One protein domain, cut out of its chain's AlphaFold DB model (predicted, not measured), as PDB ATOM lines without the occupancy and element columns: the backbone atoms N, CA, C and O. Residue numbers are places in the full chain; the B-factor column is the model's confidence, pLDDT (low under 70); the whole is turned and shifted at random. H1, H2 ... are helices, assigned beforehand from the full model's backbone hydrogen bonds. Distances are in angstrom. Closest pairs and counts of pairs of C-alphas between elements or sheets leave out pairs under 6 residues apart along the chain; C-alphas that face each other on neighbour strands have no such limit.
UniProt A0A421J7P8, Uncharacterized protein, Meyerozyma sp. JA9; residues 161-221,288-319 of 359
ATOM      1  N   ARG A 161     -50.119  26.929 -38.955       60.09
ATOM      2  CA  ARG A 161     -50.038  25.948 -37.871       60.09
ATOM      3  C   ARG A 161     -48.967  24.913 -38.235       60.09
ATOM      4  O   ARG A 161     -49.081  24.209 -39.229       60.09
ATOM      5  N   ASP A 162     -47.892  24.868 -37.469       69.50
ATOM      6  CA  ASP A 162     -46.783  23.961 -37.738       69.50
ATOM      7  C   ASP A 162     -46.781  22.809 -36.734       69.50
ATOM      8  O   ASP A 162     -47.690  22.627 -35.913       69.50
ATOM      9  N   TYR A 163     -45.761  21.966 -36.835       74.06
ATOM     10  CA  TYR A 163     -45.652  20.789 -35.996       74.06
ATOM     11  C   TYR A 163     -45.522  21.132 -34.494       74.06
ATOM     12  O   TYR A 163     -46.102  20.434 -33.654       74.06
ATOM     13  N   TYR A 164     -44.829  22.219 -34.127       80.06
ATOM     14  CA  TYR A 164     -44.666  22.622 -32.725       80.06
ATOM     15  C   TYR A 164     -45.974  23.136 -32.113       80.06
ATOM     16  O   TYR A 164     -46.220  22.893 -30.932       80.06
ATOM     17  N   ASP A 165     -46.868  23.746 -32.898       78.56
ATOM     18  CA  ASP A 165     -48.190  24.173 -32.409       78.56
ATOM     19  C   ASP A 165     -49.049  22.980 -31.957       78.56
ATOM     20  O   ASP A 165     -49.769  23.035 -30.948       78.56
ATOM     21  N   ASN A 166     -48.936  21.851 -32.665       78.31
ATOM     22  CA  ASN A 166     -49.596  20.609 -32.273       78.31
ATOM     23  C   ASN A 166     -48.988  20.028 -30.990       78.31
ATOM     24  O   ASN A 166     -49.743  19.607 -30.112       78.31
ATOM     25  N   LEU A 167     -47.660  20.045 -30.843       81.25
ATOM     26  CA  LEU A 167     -46.982  19.592 -29.623       81.25
ATOM     27  C   LEU A 167     -47.344  20.441 -28.406       81.25
ATOM     28  O   LEU A 167     -47.659  19.889 -27.353       81.25
ATOM     29  N   ILE A 168     -47.355  21.767 -28.564       84.88
ATOM     30  CA  ILE A 168     -47.773  22.706 -27.521       84.88
ATOM     31  C   ILE A 168     -49.208  22.392 -27.093       84.88
ATOM     32  O   ILE A 168     -49.493  22.229 -25.910       84.88
ATOM     33  N   THR A 169     -50.121  22.224 -28.049       82.25
ATOM     34  CA  THR A 169     -51.516  21.887 -27.737       82.25
ATOM     35  C   THR A 169     -51.630  20.531 -27.028       82.25
ATOM     36  O   THR A 169     -52.420  20.364 -26.096       82.25
ATOM     37  N   GLN A 170     -50.851  19.536 -27.456       80.19
ATOM     38  CA  GLN A 170     -50.895  18.188 -26.896       80.19
ATOM     39  C   GLN A 170     -50.300  18.101 -25.488       80.19
ATOM     40  O   GLN A 170     -50.858  17.358 -24.675       80.19
ATOM     41  N   SER A 171     -49.243  18.859 -25.182       83.31
ATOM     42  CA  SER A 171     -48.574  18.843 -23.874       83.31
ATOM     43  C   SER A 171     -49.471  19.373 -22.751       83.31
ATOM     44  O   SER A 171     -49.448  18.859 -21.632       83.31
ATOM     45  N   PHE A 172     -50.339  20.345 -23.048       82.62
ATOM     46  CA  PHE A 172     -51.325  20.852 -22.090       82.62
ATOM     47  C   PHE A 172     -52.623  20.031 -22.056       82.62
ATOM     48  O   PHE A 172     -53.441  20.206 -21.149       82.62
ATOM     49  N   ASN A 173     -52.820  19.095 -22.990       80.62
ATOM     50  CA  ASN A 173     -54.007  18.249 -23.017       80.62
ATOM     51  C   ASN A 173     -53.897  17.083 -22.019       80.62
ATOM     52  O   ASN A 173     -53.299  16.039 -22.294       80.62
ATOM     53  N   ARG A 174     -54.581  17.237 -20.882       75.94
ATOM     54  CA  ARG A 174     -54.618  16.274 -19.768       75.94
ATOM     55  C   ARG A 174     -55.543  15.071 -19.983       75.94
ATOM     56  O   ARG A 174     -55.769  14.308 -19.050       75.94
ATOM     57  N   ARG A 175     -56.097  14.878 -21.183       79.81
ATOM     58  CA  ARG A 175     -56.916  13.696 -21.473       79.81
ATOM     59  C   ARG A 175     -56.029  12.465 -21.641       79.81
ATOM     60  O   ARG A 175     -55.119  12.452 -22.477       79.81
ATOM     61  N   PHE A 176     -56.348  11.422 -20.878       78.69
ATOM     62  CA  PHE A 176     -55.869  10.071 -21.140       78.69
ATOM     63  C   PHE A 176     -56.486   9.591 -22.453       78.69
ATOM     64  O   PHE A 176     -57.702   9.658 -22.642       78.69
ATOM     65  N   LEU A 177     -55.643   9.162 -23.387       81.69
ATOM     66  CA  LEU A 177     -56.076   8.685 -24.695       81.69
ATOM     67  C   LEU A 177     -55.831   7.186 -24.774       81.69
ATOM     68  O   LEU A 177     -54.735   6.724 -24.471       81.69
ATOM     69  N   LYS A 178     -56.845   6.440 -25.216       85.75
ATOM     70  CA  LYS A 178     -56.693   5.014 -25.510       85.75
ATOM     71  C   LYS A 178     -55.773   4.836 -26.731       85.75
ATOM     72  O   LYS A 178     -55.839   5.677 -27.634       85.75
ATOM     73  N   PRO A 179     -55.000   3.738 -26.833       84.19
ATOM     74  CA  PRO A 179     -54.127   3.465 -27.985       84.19
ATOM     75  C   PRO A 179     -54.845   3.597 -29.335       84.19
ATOM     76  O   PRO A 179     -54.385   4.312 -30.222       84.19
ATOM     77  N   ALA A 180     -56.056   3.040 -29.445       83.25
ATOM     78  CA  ALA A 180     -56.891   3.154 -30.641       83.25
ATOM     79  C   ALA A 180     -57.256   4.608 -31.003       83.25
ATOM     80  O   ALA A 180     -57.359   4.952 -32.180       83.25
ATOM     81  N   THR A 181     -57.440   5.483 -30.010       82.69
ATOM     82  CA  THR A 181     -57.701   6.913 -30.231       82.69
ATOM     83  C   THR A 181     -56.461   7.622 -30.765       82.69
ATOM     84  O   THR A 181     -56.580   8.460 -31.656       82.69
ATOM     85  N   ILE A 182     -55.277   7.271 -30.257       78.06
ATOM     86  CA  ILE A 182     -53.998   7.813 -30.733       78.06
ATOM     87  C   ILE A 182     -53.742   7.369 -32.177       78.06
ATOM     88  O   ILE A 182     -53.422   8.203 -33.021       78.06
ATOM     89  N   TYR A 183     -53.972   6.091 -32.479       77.75
ATOM     90  CA  TYR A 183     -53.875   5.558 -33.835       77.75
ATOM     91  C   TYR A 183     -54.789   6.300 -34.817       77.75
ATOM     92  O   TYR A 183     -54.305   6.813 -35.824       77.75
ATOM     93  N   ARG A 184     -56.088   6.438 -34.505       76.38
ATOM     94  CA  ARG A 184     -57.035   7.169 -35.371       76.38
ATOM     95  C   ARG A 184     -56.631   8.629 -35.567       76.38
ATOM     96  O   ARG A 184     -56.809   9.176 -36.652       76.38
ATOM     97  N   ALA A 185     -56.080   9.262 -34.530       71.38
ATOM     98  CA  ALA A 185     -55.595  10.635 -34.614       71.38
ATOM     99  C   ALA A 185     -54.359  10.778 -35.524       71.38
ATOM    100  O   ALA A 185     -54.209  11.812 -36.173       71.38
ATOM    101  N   GLN A 186     -53.487   9.765 -35.592       68.94
ATOM    102  CA  GLN A 186     -52.265   9.799 -36.406       68.94
ATOM    103  C   GLN A 186     -52.461   9.286 -37.837       68.94
ATOM    104  O   GLN A 186     -51.915   9.872 -38.765       68.94
ATOM    105  N   ASN A 187     -53.233   8.216 -38.027       68.25
ATOM    106  CA  ASN A 187     -53.340   7.515 -39.311       68.25
ATOM    107  C   ASN A 187     -54.692   7.710 -40.015       68.25
ATOM    108  O   ASN A 187     -54.836   7.331 -41.174       68.25
ATOM    109  N   GLY A 188     -55.666   8.356 -39.369       66.44
ATOM    110  CA  GLY A 188     -56.973   8.625 -39.963       66.44
ATOM    111  C   GLY A 188     -57.934   7.426 -39.885       66.44
ATOM    112  O   GLY A 188     -57.917   6.702 -38.887       66.44
ATOM    113  N   PRO A 189     -58.847   7.260 -40.865       59.12
ATOM    114  CA  PRO A 189     -59.834   6.187 -40.851       59.12
ATOM    115  C   PRO A 189     -59.153   4.846 -41.151       59.12
ATOM    116  O   PRO A 189     -58.763   4.575 -42.279       59.12
ATOM    117  N   GLY A 190     -59.012   4.033 -40.116       70.56
ATOM    118  CA  GLY A 190     -58.544   2.652 -40.159       70.56
ATOM    119  C   GLY A 190     -58.965   1.965 -38.865       70.56
ATOM    120  O   GLY A 190     -59.288   2.649 -37.878       70.56
ATOM    121  N   SER A 191     -58.987   0.634 -38.845       82.00
ATOM    122  CA  SER A 191     -59.267  -0.083 -37.608       82.00
ATOM    123  C   SER A 191     -57.975  -0.413 -36.877       82.00
ATOM    124  O   SER A 191     -57.069  -1.044 -37.407       82.00
ATOM    125  N   PHE A 192     -57.911  -0.022 -35.605       83.88
ATOM    126  CA  PHE A 192     -56.806  -0.398 -34.723       83.88
ATOM    127  C   PHE A 192     -56.706  -1.924 -34.538       83.88
ATOM    128  O   PHE A 192     -55.637  -2.430 -34.215       83.88
ATOM    129  N   SER A 193     -57.810  -2.656 -34.734       84.75
ATOM    130  CA  SER A 193     -57.832  -4.123 -34.685       84.75
ATOM    131  C   SER A 193     -56.985  -4.767 -35.776       84.75
ATOM    132  O   SER A 193     -56.464  -5.853 -35.540       84.75
ATOM    133  N   ASP A 194     -56.816  -4.094 -36.912       86.56
ATOM    134  CA  ASP A 194     -56.250  -4.684 -38.131       86.56
ATOM    135  C   ASP A 194     -54.724  -4.526 -38.191       86.56
ATOM    136  O   ASP A 194     -54.071  -5.067 -39.075       86.56
ATOM    137  N   LEU A 195     -54.153  -3.791 -37.234       84.25
ATOM    138  CA  LEU A 195     -52.714  -3.612 -37.077       84.25
ATOM    139  C   LEU A 195     -52.025  -4.896 -36.606       84.25
ATOM    140  O   LEU A 195     -52.609  -5.679 -35.837       84.25
ATOM    141  N   SER A 196     -50.755  -5.049 -36.978       87.00
ATOM    142  CA  SER A 196     -49.894  -6.099 -36.424       87.00
ATOM    143  C   SER A 196     -49.712  -5.927 -34.906       87.00
ATOM    144  O   SER A 196     -50.036  -4.880 -34.330       87.00
ATOM    145  N   VAL A 197     -49.209  -6.961 -34.226       86.06
ATOM    146  CA  VAL A 197     -48.930  -6.896 -32.780       86.06
ATOM    147  C   VAL A 197     -47.892  -5.807 -32.492       86.06
ATOM    148  O   VAL A 197     -48.110  -4.954 -31.636       86.06
ATOM    149  N   GLU A 198     -46.829  -5.752 -33.291       83.75
ATOM    150  CA  GLU A 198     -45.743  -4.780 -33.163       83.75
ATOM    151  C   GLU A 198     -46.245  -3.346 -33.370       83.75
ATOM    152  O   GLU A 198     -45.857  -2.421 -32.653       83.75
ATOM    153  N   GLU A 199     -47.134  -3.138 -34.343       80.50
ATOM    154  CA  GLU A 199     -47.750  -1.837 -34.586       80.50
ATOM    155  C   GLU A 199     -48.663  -1.420 -33.428       80.50
ATOM    156  O   GLU A 199     -48.622  -0.265 -33.000       80.50
ATOM    157  N   LYS A 200     -49.461  -2.344 -32.876       83.00
ATOM    158  CA  LYS A 200     -50.307  -2.083 -31.700       83.00
ATOM    159  C   LYS A 200     -49.467  -1.689 -30.490       83.00
ATOM    160  O   LYS A 200     -49.772  -0.670 -29.860       83.00
ATOM    161  N   ASP A 201     -48.394  -2.424 -30.215       83.94
ATOM    162  CA  ASP A 201     -47.494  -2.184 -29.081       83.94
ATOM    163  C   ASP A 201     -46.871  -0.788 -29.123       83.94
ATOM    164  O   ASP A 201     -46.735  -0.116 -28.094       83.94
ATOM    165  N   GLN A 202     -46.586  -0.269 -30.320       82.94
ATOM    166  CA  GLN A 202     -46.127   1.107 -30.475       82.94
ATOM    167  C   GLN A 202     -47.145   2.126 -29.936       82.94
ATOM    168  O   GLN A 202     -46.750   3.088 -29.264       82.94
ATOM    169  N   PHE A 203     -48.438   1.952 -30.216       82.00
ATOM    170  CA  PHE A 203     -49.481   2.867 -29.740       82.00
ATOM    171  C   PHE A 203     -49.801   2.672 -28.257       82.00
ATOM    172  O   PHE A 203     -50.098   3.661 -27.583       82.00
ATOM    173  N   VAL A 204     -49.702   1.443 -27.742       85.00
ATOM    174  CA  VAL A 204     -49.807   1.144 -26.302       85.00
ATOM    175  C   VAL A 204     -48.700   1.868 -25.540       85.00
ATOM    176  O   VAL A 204     -48.983   2.726 -24.707       85.00
ATOM    177  N   SER A 205     -47.443   1.659 -25.935       83.75
ATOM    178  CA  SER A 205     -46.280   2.336 -25.351       83.75
ATOM    179  C   SER A 205     -46.383   3.868 -25.416       83.75
ATOM    180  O   SER A 205     -45.954   4.589 -24.511       83.75
ATOM    181  N   LEU A 206     -46.963   4.418 -26.489       80.75
ATOM    182  CA  LEU A 206     -47.202   5.857 -26.608       80.75
ATOM    183  C   LEU A 206     -48.297   6.353 -25.647       80.75
ATOM    184  O   LEU A 206     -48.134   7.422 -25.050       80.75
ATOM    185  N   ALA A 207     -49.380   5.591 -25.474       84.19
ATOM    186  CA  ALA A 207     -50.429   5.895 -24.502       84.19
ATOM    187  C   ALA A 207     -49.884   5.873 -23.067       84.19
ATOM    188  O   ALA A 207     -50.147   6.807 -22.308       84.19
ATOM    189  N   ASP A 208     -49.055   4.884 -22.729       84.19
ATOM    190  CA  ASP A 208     -48.450   4.747 -21.402       84.19
ATOM    191  C   ASP A 208     -47.486   5.888 -21.089       84.19
ATOM    192  O   ASP A 208     -47.545   6.479 -20.011       84.19
ATOM    193  N   ARG A 209     -46.626   6.266 -22.043       81.38
ATOM    194  CA  ARG A 209     -45.734   7.425 -21.879       81.38
ATOM    195  C   ARG A 209     -46.523   8.718 -21.699       81.38
ATOM    196  O   ARG A 209     -46.186   9.514 -20.826       81.38
ATOM    197  N   ARG A 210     -47.614   8.903 -22.452       82.25
ATOM    198  CA  ARG A 210     -48.528  10.040 -22.263       82.25
ATOM    199  C   ARG A 210     -49.169  10.014 -20.876       82.25
ATOM    200  O   ARG A 210     -49.245  11.058 -20.240       82.25
ATOM    201  N   ALA A 211     -49.628   8.857 -20.404       82.31
ATOM    202  CA  ALA A 211     -50.228   8.718 -19.081       82.31
ATOM    203  C   ALA A 211     -49.214   9.045 -17.975       82.31
ATOM    204  O   ALA A 211     -49.504   9.877 -17.118       82.31
ATOM    205  N   LYS A 212     -48.002   8.480 -18.052       83.62
ATOM    206  CA  LYS A 212     -46.888   8.791 -17.146       83.62
ATOM    207  C   LYS A 212     -46.577  10.283 -17.141       83.62
ATOM    208  O   LYS A 212     -46.522  10.865 -16.067       83.62
ATOM    209  N   PHE A 213     -46.473  10.911 -18.314       83.56
ATOM    210  CA  PHE A 213     -46.290  12.358 -18.423       83.56
ATOM    211  C   PHE A 213     -47.444  13.139 -17.784       83.56
ATOM    212  O   PHE A 213     -47.201  14.076 -17.043       83.56
ATOM    213  N   ILE A 214     -48.708  12.778 -18.021       81.62
ATOM    214  CA  ILE A 214     -49.852  13.488 -17.421       81.62
ATOM    215  C   ILE A 214     -49.798  13.428 -15.889       81.62
ATOM    216  O   ILE A 214     -50.136  14.424 -15.242       81.62
ATOM    217  N   LEU A 215     -49.382  12.282 -15.342       79.81
ATOM    218  CA  LEU A 215     -49.247  12.040 -13.907       79.81
ATOM    219  C   LEU A 215     -48.020  12.741 -13.301       79.81
ATOM    220  O   LEU A 215     -48.119  13.256 -12.190       79.81
ATOM    221  N   SER A 216     -46.891  12.784 -14.017       75.00
ATOM    222  CA  SER A 216     -45.626  13.352 -13.530       75.00
ATOM    223  C   SER A 216     -45.465  14.842 -13.810       75.00
ATOM    224  O   SER A 216     -44.807  15.539 -13.038       75.00
ATOM    225  N   ALA A 217     -46.055  15.349 -14.896       69.94
ATOM    226  CA  ALA A 217     -45.932  16.739 -15.304       69.94
ATOM    227  C   ALA A 217     -46.518  17.616 -14.208       69.94
ATOM    228  O   ALA A 217     -47.745  17.675 -14.030       69.94
ATOM    229  N   SER A 218     -45.607  18.289 -13.500       54.94
ATOM    230  CA  SER A 218     -45.885  19.124 -12.347       54.94
ATOM    231  C   SER A 218     -47.098  19.993 -12.642       54.94
ATOM    232  O   SER A 218     -47.180  20.666 -13.677       54.94
ATOM    233  N   ARG A 219     -48.082  19.962 -11.737       56.28
ATOM    234  CA  ARG A 219     -49.131  20.983 -11.737       56.28
ATOM    235  C   ARG A 219     -48.397  22.325 -11.743       56.28
ATOM    236  O   ARG A 219     -47.409  22.449 -11.021       56.28
ATOM    237  N   HIS A 220     -48.850  23.281 -12.563       54.47
ATOM    238  CA  HIS A 220     -48.397  24.676 -12.480       54.47
ATOM    239  C   HIS A 220     -48.197  24.997 -11.001       54.47
ATOM    240  O   HIS A 220     -49.109  24.619 -10.250       54.47
ATOM    241  N   PRO A 221     -47.064  25.588 -10.558       51.56
ATOM    242  CA  PRO A 221     -46.938  26.010  -9.168       51.56
ATOM    243  C   PRO A 221     -48.233  26.739  -8.853       51.56
ATOM    244  O   PRO A 221     -48.563  27.719  -9.524       51.56
ATOM    245  N   ARG A 288     -46.081  40.939  -8.012       52.62
ATOM    246  CA  ARG A 288     -45.394  39.795  -8.609       52.62
ATOM    247  C   ARG A 288     -46.189  39.128  -9.731       52.62
ATOM    248  O   ARG A 288     -45.629  38.964 -10.798       52.62
ATOM    249  N   ILE A 289     -47.491  38.862  -9.580       54.25
ATOM    250  CA  ILE A 289     -48.324  38.162 -10.589       54.25
ATOM    251  C   ILE A 289     -48.421  38.940 -11.923       54.25
ATOM    252  O   ILE A 289     -48.746  38.375 -12.967       54.25
ATOM    253  N   TYR A 290     -48.082  40.233 -11.929       60.00
ATOM    254  CA  TYR A 290     -48.050  41.061 -13.138       60.00
ATOM    255  C   TYR A 290     -46.641  41.514 -13.549       60.00
ATOM    256  O   TYR A 290     -46.509  42.194 -14.576       60.00
ATOM    257  N   SER A 291     -45.597  41.135 -12.803       70.94
ATOM    258  CA  SER A 291     -44.217  41.524 -13.098       70.94
ATOM    259  C   SER A 291     -43.696  40.838 -14.367       70.94
ATOM    260  O   SER A 291     -44.189  39.790 -14.792       70.94
ATOM    261  N   HIS A 292     -42.697  41.455 -15.004       76.56
ATOM    262  CA  HIS A 292     -42.006  40.860 -16.153       76.56
ATOM    263  C   HIS A 292     -41.373  39.512 -15.775       76.56
ATOM    264  O   HIS A 292     -41.617  38.517 -16.452       76.56
ATOM    265  N   LYS A 293     -40.687  39.458 -14.624       80.38
ATOM    266  CA  LYS A 293     -40.098  38.234 -14.070       80.38
ATOM    267  C   LYS A 293     -41.109  37.104 -13.935       80.38
ATOM    268  O   LYS A 293     -40.859  36.008 -14.414       80.38
ATOM    269  N   TYR A 294     -42.285  37.370 -13.379       78.44
ATOM    270  CA  TYR A 294     -43.303  36.333 -13.227       78.44
ATOM    271  C   TYR A 294     -43.857  35.830 -14.563       78.44
ATOM    272  O   TYR A 294     -44.094  34.634 -14.738       78.44
ATOM    273  N   LYS A 295     -44.056  36.727 -15.536       80.56
ATOM    274  CA  LYS A 295     -44.453  36.319 -16.892       80.56
ATOM    275  C   LYS A 295     -43.398  35.409 -17.518       80.56
ATOM    276  O   LYS A 295     -43.771  34.412 -18.136       80.56
ATOM    277  N   GLU A 296     -42.119  35.712 -17.306       84.25
ATOM    278  CA  GLU A 296     -41.008  34.867 -17.741       84.25
ATOM    279  C   GLU A 296     -40.929  33.542 -16.974       84.25
ATOM    280  O   GLU A 296     -40.730  32.505 -17.599       84.25
ATOM    281  N   GLU A 297     -41.179  33.516 -15.664       83.12
ATOM    282  CA  GLU A 297     -41.268  32.279 -14.872       83.12
ATOM    283  C   GLU A 297     -42.394  31.363 -15.376       83.12
ATOM    284  O   GLU A 297     -42.178  30.167 -15.592       83.12
ATOM    285  N   ILE A 298     -43.586  31.917 -15.639       82.94
ATOM    286  CA  ILE A 298     -44.696  31.171 -16.253       82.94
ATOM    287  C   ILE A 298     -44.296  30.660 -17.633       82.94
ATOM    288  O   ILE A 298     -44.594  29.513 -17.975       82.94
ATOM    289  N   LEU A 299     -43.674  31.505 -18.454       86.94
ATOM    290  CA  LEU A 299     -43.270  31.138 -19.805       86.94
ATOM    291  C   LEU A 299     -42.220  30.017 -19.782       86.94
ATOM    292  O   LEU A 299     -42.350  29.051 -20.534       86.94
ATOM    293  N   ASN A 300     -41.241  30.094 -18.882       86.38
ATOM    294  CA  ASN A 300     -40.244  29.053 -18.646       86.38
ATOM    295  C   ASN A 300     -40.906  27.756 -18.178       86.38
ATOM    296  O   ASN A 300     -40.622  26.697 -18.726       86.38
ATOM    297  N   TRP A 301     -41.855  27.823 -17.239       85.56
ATOM    298  CA  TRP A 301     -42.618  26.648 -16.812       85.56
ATOM    299  C   TRP A 301     -43.396  26.015 -17.975       85.56
ATOM    300  O   TRP A 301     -43.324  24.805 -18.180       85.56
ATOM    301  N   LYS A 302     -44.107  26.819 -18.778       87.00
ATOM    302  CA  LYS A 302     -44.830  26.324 -19.961       87.00
ATOM    303  C   LYS A 302     -43.877  25.682 -20.967       87.00
ATOM    304  O   LYS A 302     -44.187  24.617 -21.494       87.00
ATOM    305  N   THR A 303     -42.723  26.304 -21.191       88.69
ATOM    306  CA  THR A 303     -41.665  25.774 -22.059       88.69
ATOM    307  C   THR A 303     -41.185  24.425 -21.530       88.69
ATOM    308  O   THR A 303     -41.202  23.458 -22.280       88.69
ATOM    309  N   CYS A 304     -40.889  24.311 -20.231       86.19
ATOM    310  CA  CYS A 304     -40.526  23.048 -19.586       86.19
ATOM    311  C   CYS A 304     -41.571  21.952 -19.815       86.19
ATOM    312  O   CYS A 304     -41.209  20.849 -20.205       86.19
ATOM    313  N   VAL A 305     -42.862  22.250 -19.629       84.69
ATOM    314  CA  VAL A 305     -43.949  21.276 -19.848       84.69
ATOM    315  C   VAL A 305     -43.958  20.766 -21.290       84.69
ATOM    316  O   VAL A 305     -44.114  19.568 -21.522       84.69
ATOM    317  N   VAL A 306     -43.798  21.659 -22.268       86.50
ATOM    318  CA  VAL A 306     -43.768  21.286 -23.689       86.50
ATOM    319  C   VAL A 306     -42.503  20.495 -24.021       86.50
ATOM    320  O   VAL A 306     -42.594  19.470 -24.688       86.50
ATOM    321  N   MET A 307     -41.340  20.925 -23.537       85.44
ATOM    322  CA  MET A 307     -40.072  20.235 -23.774       85.44
ATOM    323  C   MET A 307     -40.069  18.840 -23.147       85.44
ATOM    324  O   MET A 307     -39.760  17.862 -23.824       85.44
ATOM    325  N   ASP A 308     -40.526  18.710 -21.903       84.06
ATOM    326  CA  ASP A 308     -40.691  17.411 -21.251       84.06
ATOM    327  C   ASP A 308     -41.649  16.516 -22.036       84.06
ATOM    328  O   ASP A 308     -41.391  15.323 -22.186       84.06
ATOM    329  N   TYR A 309     -42.723  17.073 -22.602       84.19
ATOM    330  CA  TYR A 309     -43.624  16.328 -23.478       84.19
ATOM    331  C   TYR A 309     -42.927  15.846 -24.758       84.19
ATOM    332  O   TYR A 309     -43.086  14.686 -25.141       84.19
ATOM    333  N   ILE A 310     -42.136  16.704 -25.410       82.75
ATOM    334  CA  ILE A 310     -41.383  16.359 -26.624       82.75
ATOM    335  C   ILE A 310     -40.435  15.187 -26.353       82.75
ATOM    336  O   ILE A 310     -40.483  14.190 -27.074       82.75
ATOM    337  N   TYR A 311     -39.637  15.254 -25.285       77.69
ATOM    338  CA  TYR A 311     -38.647  14.214 -24.991       77.69
ATOM    339  C   TYR A 311     -39.249  12.948 -24.366       77.69
ATOM    340  O   TYR A 311     -38.788  11.850 -24.667       77.69
ATOM    341  N   SER A 312     -40.313  13.052 -23.562       75.81
ATOM    342  CA  SER A 312     -40.943  11.869 -22.945       75.81
ATOM    343  C   SER A 312     -41.951  11.163 -23.859       75.81
ATOM    344  O   SER A 312     -42.017   9.930 -23.888       75.81
ATOM    345  N   VAL A 313     -42.735  11.916 -24.637       75.25
ATOM    346  CA  VAL A 313     -43.843  11.396 -25.457       75.25
ATOM    347  C   VAL A 313     -43.541  11.505 -26.952       75.25
ATOM    348  O   VAL A 313     -43.790  10.546 -27.688       75.25
ATOM    349  N   GLY A 314     -42.967  12.631 -27.389       64.69
ATOM    350  CA  GLY A 314     -42.766  13.015 -28.794       64.69
ATOM    351  C   GLY A 314     -41.826  12.132 -29.624       64.69
ATOM    352  O   GLY A 314     -41.767  12.323 -30.834       64.69
ATOM    353  N   ARG A 315     -41.174  11.125 -29.015       59.41
ATOM    354  CA  ARG A 315     -40.250  10.174 -29.673       59.41
ATOM    355  C   ARG A 315     -39.121  10.889 -30.424       59.41
ATOM    356  O   ARG A 315     -38.980  10.714 -31.629       59.41
ATOM    357  N   VAL A 316     -38.294  11.640 -29.697       62.75
ATOM    358  CA  VAL A 316     -37.051  12.190 -30.254       62.75
ATOM    359  C   VAL A 316     -36.147  11.030 -30.669       62.75
ATOM    360  O   VAL A 316     -35.629  10.298 -29.827       62.75
ATOM    361  N   ARG A 317     -36.019  10.800 -31.977       51.97
ATOM    362  CA  ARG A 317     -35.161   9.736 -32.517       51.97
ATOM    363  C   ARG A 317     -33.710  10.194 -32.401       51.97
ATOM    364  O   ARG A 317     -33.431  11.361 -32.639       51.97
ATOM    365  N   TYR A 318     -32.823   9.279 -32.016       54.94
ATOM    366  CA  TYR A 318     -31.393   9.528 -31.758       54.94
ATOM    367  C   TYR A 318     -31.063  10.316 -30.482       54.94
ATOM    368  O   TYR A 318     -29.889  10.497 -30.182       54.94
ATOM    369  N   ALA A 319     -32.055  10.716 -29.681       59.50
ATOM    370  CA  ALA A 319     -31.766  11.111 -28.308       59.50
ATOM    371  C   ALA A 319     -31.460   9.844 -27.489       59.50
ATOM    372  O   ALA A 319     -32.306   8.941 -27.450       59.50
TER     373      ALA A 319
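Overview. This is residues 161 to 221 and 288 to 319 of the 359 residues of an uncharacterized protein of Meyerozyma sp. JA9 (UniProt A0A421J7P8). Two long helices, H3 and H4, run opposite ways and overlap near their last residues, so that together they make a long, thin axis. Two short helices, H1 and H2, stand crosswise to it like two legs: H1 packs on the later part of H4, and H2 packs on H3. The far end of H4 sticks out, with residues 290 to 297 standing free. The printed part has 93 residues with four named helices, in the order H1, H2, H3, H4, and no named strand; the class is all helix. The whole is loose, with a radius of gyration of the C-alphas of 15.9 A, and elongated, spanning 54 by 28 by 28 A.

Along the chain. The printed part begins at Arg 161. H1 covers residues 163 to 172, from C-alpha 163 at (-45.652, 20.789, -35.996), and measures 15.0 A from first to last C-alpha. H2 covers residues 179 to 187 and measures 12.1 A. H3 covers residues 197 to 216 and measures 28.1 A, ending with C-alpha 216 at (-45.626, 13.352, -13.530). H4, the longest helix with 21 residues, covers residues 292 to 312 and measures 29.8 A, ending with C-alpha 312 at (-40.943, 11.869, -22.945).

Arrangement. H1 touches H4, about perpendicular at 79 degrees; the closest C-alphas are those of Ser 171 and Val 306, 5.4 A apart. H4 touches H1 with residues 305 to 310 alone. H1 and H3 are near each other, with 5 pairs of C-alphas within 10 A. H1 and H2 are apart, and so are H2 and H4. H2 touches H3, about perpendicular at 73 degrees; the closest C-alphas are those of Pro 179 and Phe 203, 5.0 A apart. H3 touches H2 with residues 200 to 207 alone. H3 touches H4 at a shallow tilt of 25 degrees, opposite ways, with residues 209 to 213 of H3 and 309 to 312 of H4; the closest C-alphas are those of Arg 209 and Ser 312, 6.6 A apart. With one of these three touching pairs at a shallow tilt, the helix packing is mostly crossed, but only just. In H2 and H4 every O i to N i+4 pair is within hydrogen-bond range; in H1 it is 5 of 6 and in H3 15 of 16.

Size, cuts and confidence. The two C-alphas farthest apart, those of Asp 194 and Arg 288, are 54.5 A apart. Residues 222 to 287 are cut out and not printed, and C-alphas 221 and 288 are 13.9 A apart across the cut. H3 and H4 are joined across this cut; the links from H1 to H2 and from H2 to H3 are short. The mean pLDDT of the printed part is 77.0, and it is under 70 at residues 161 to 162, 186 to 189, 217 to 221, 288 to 290 and 314 to 319.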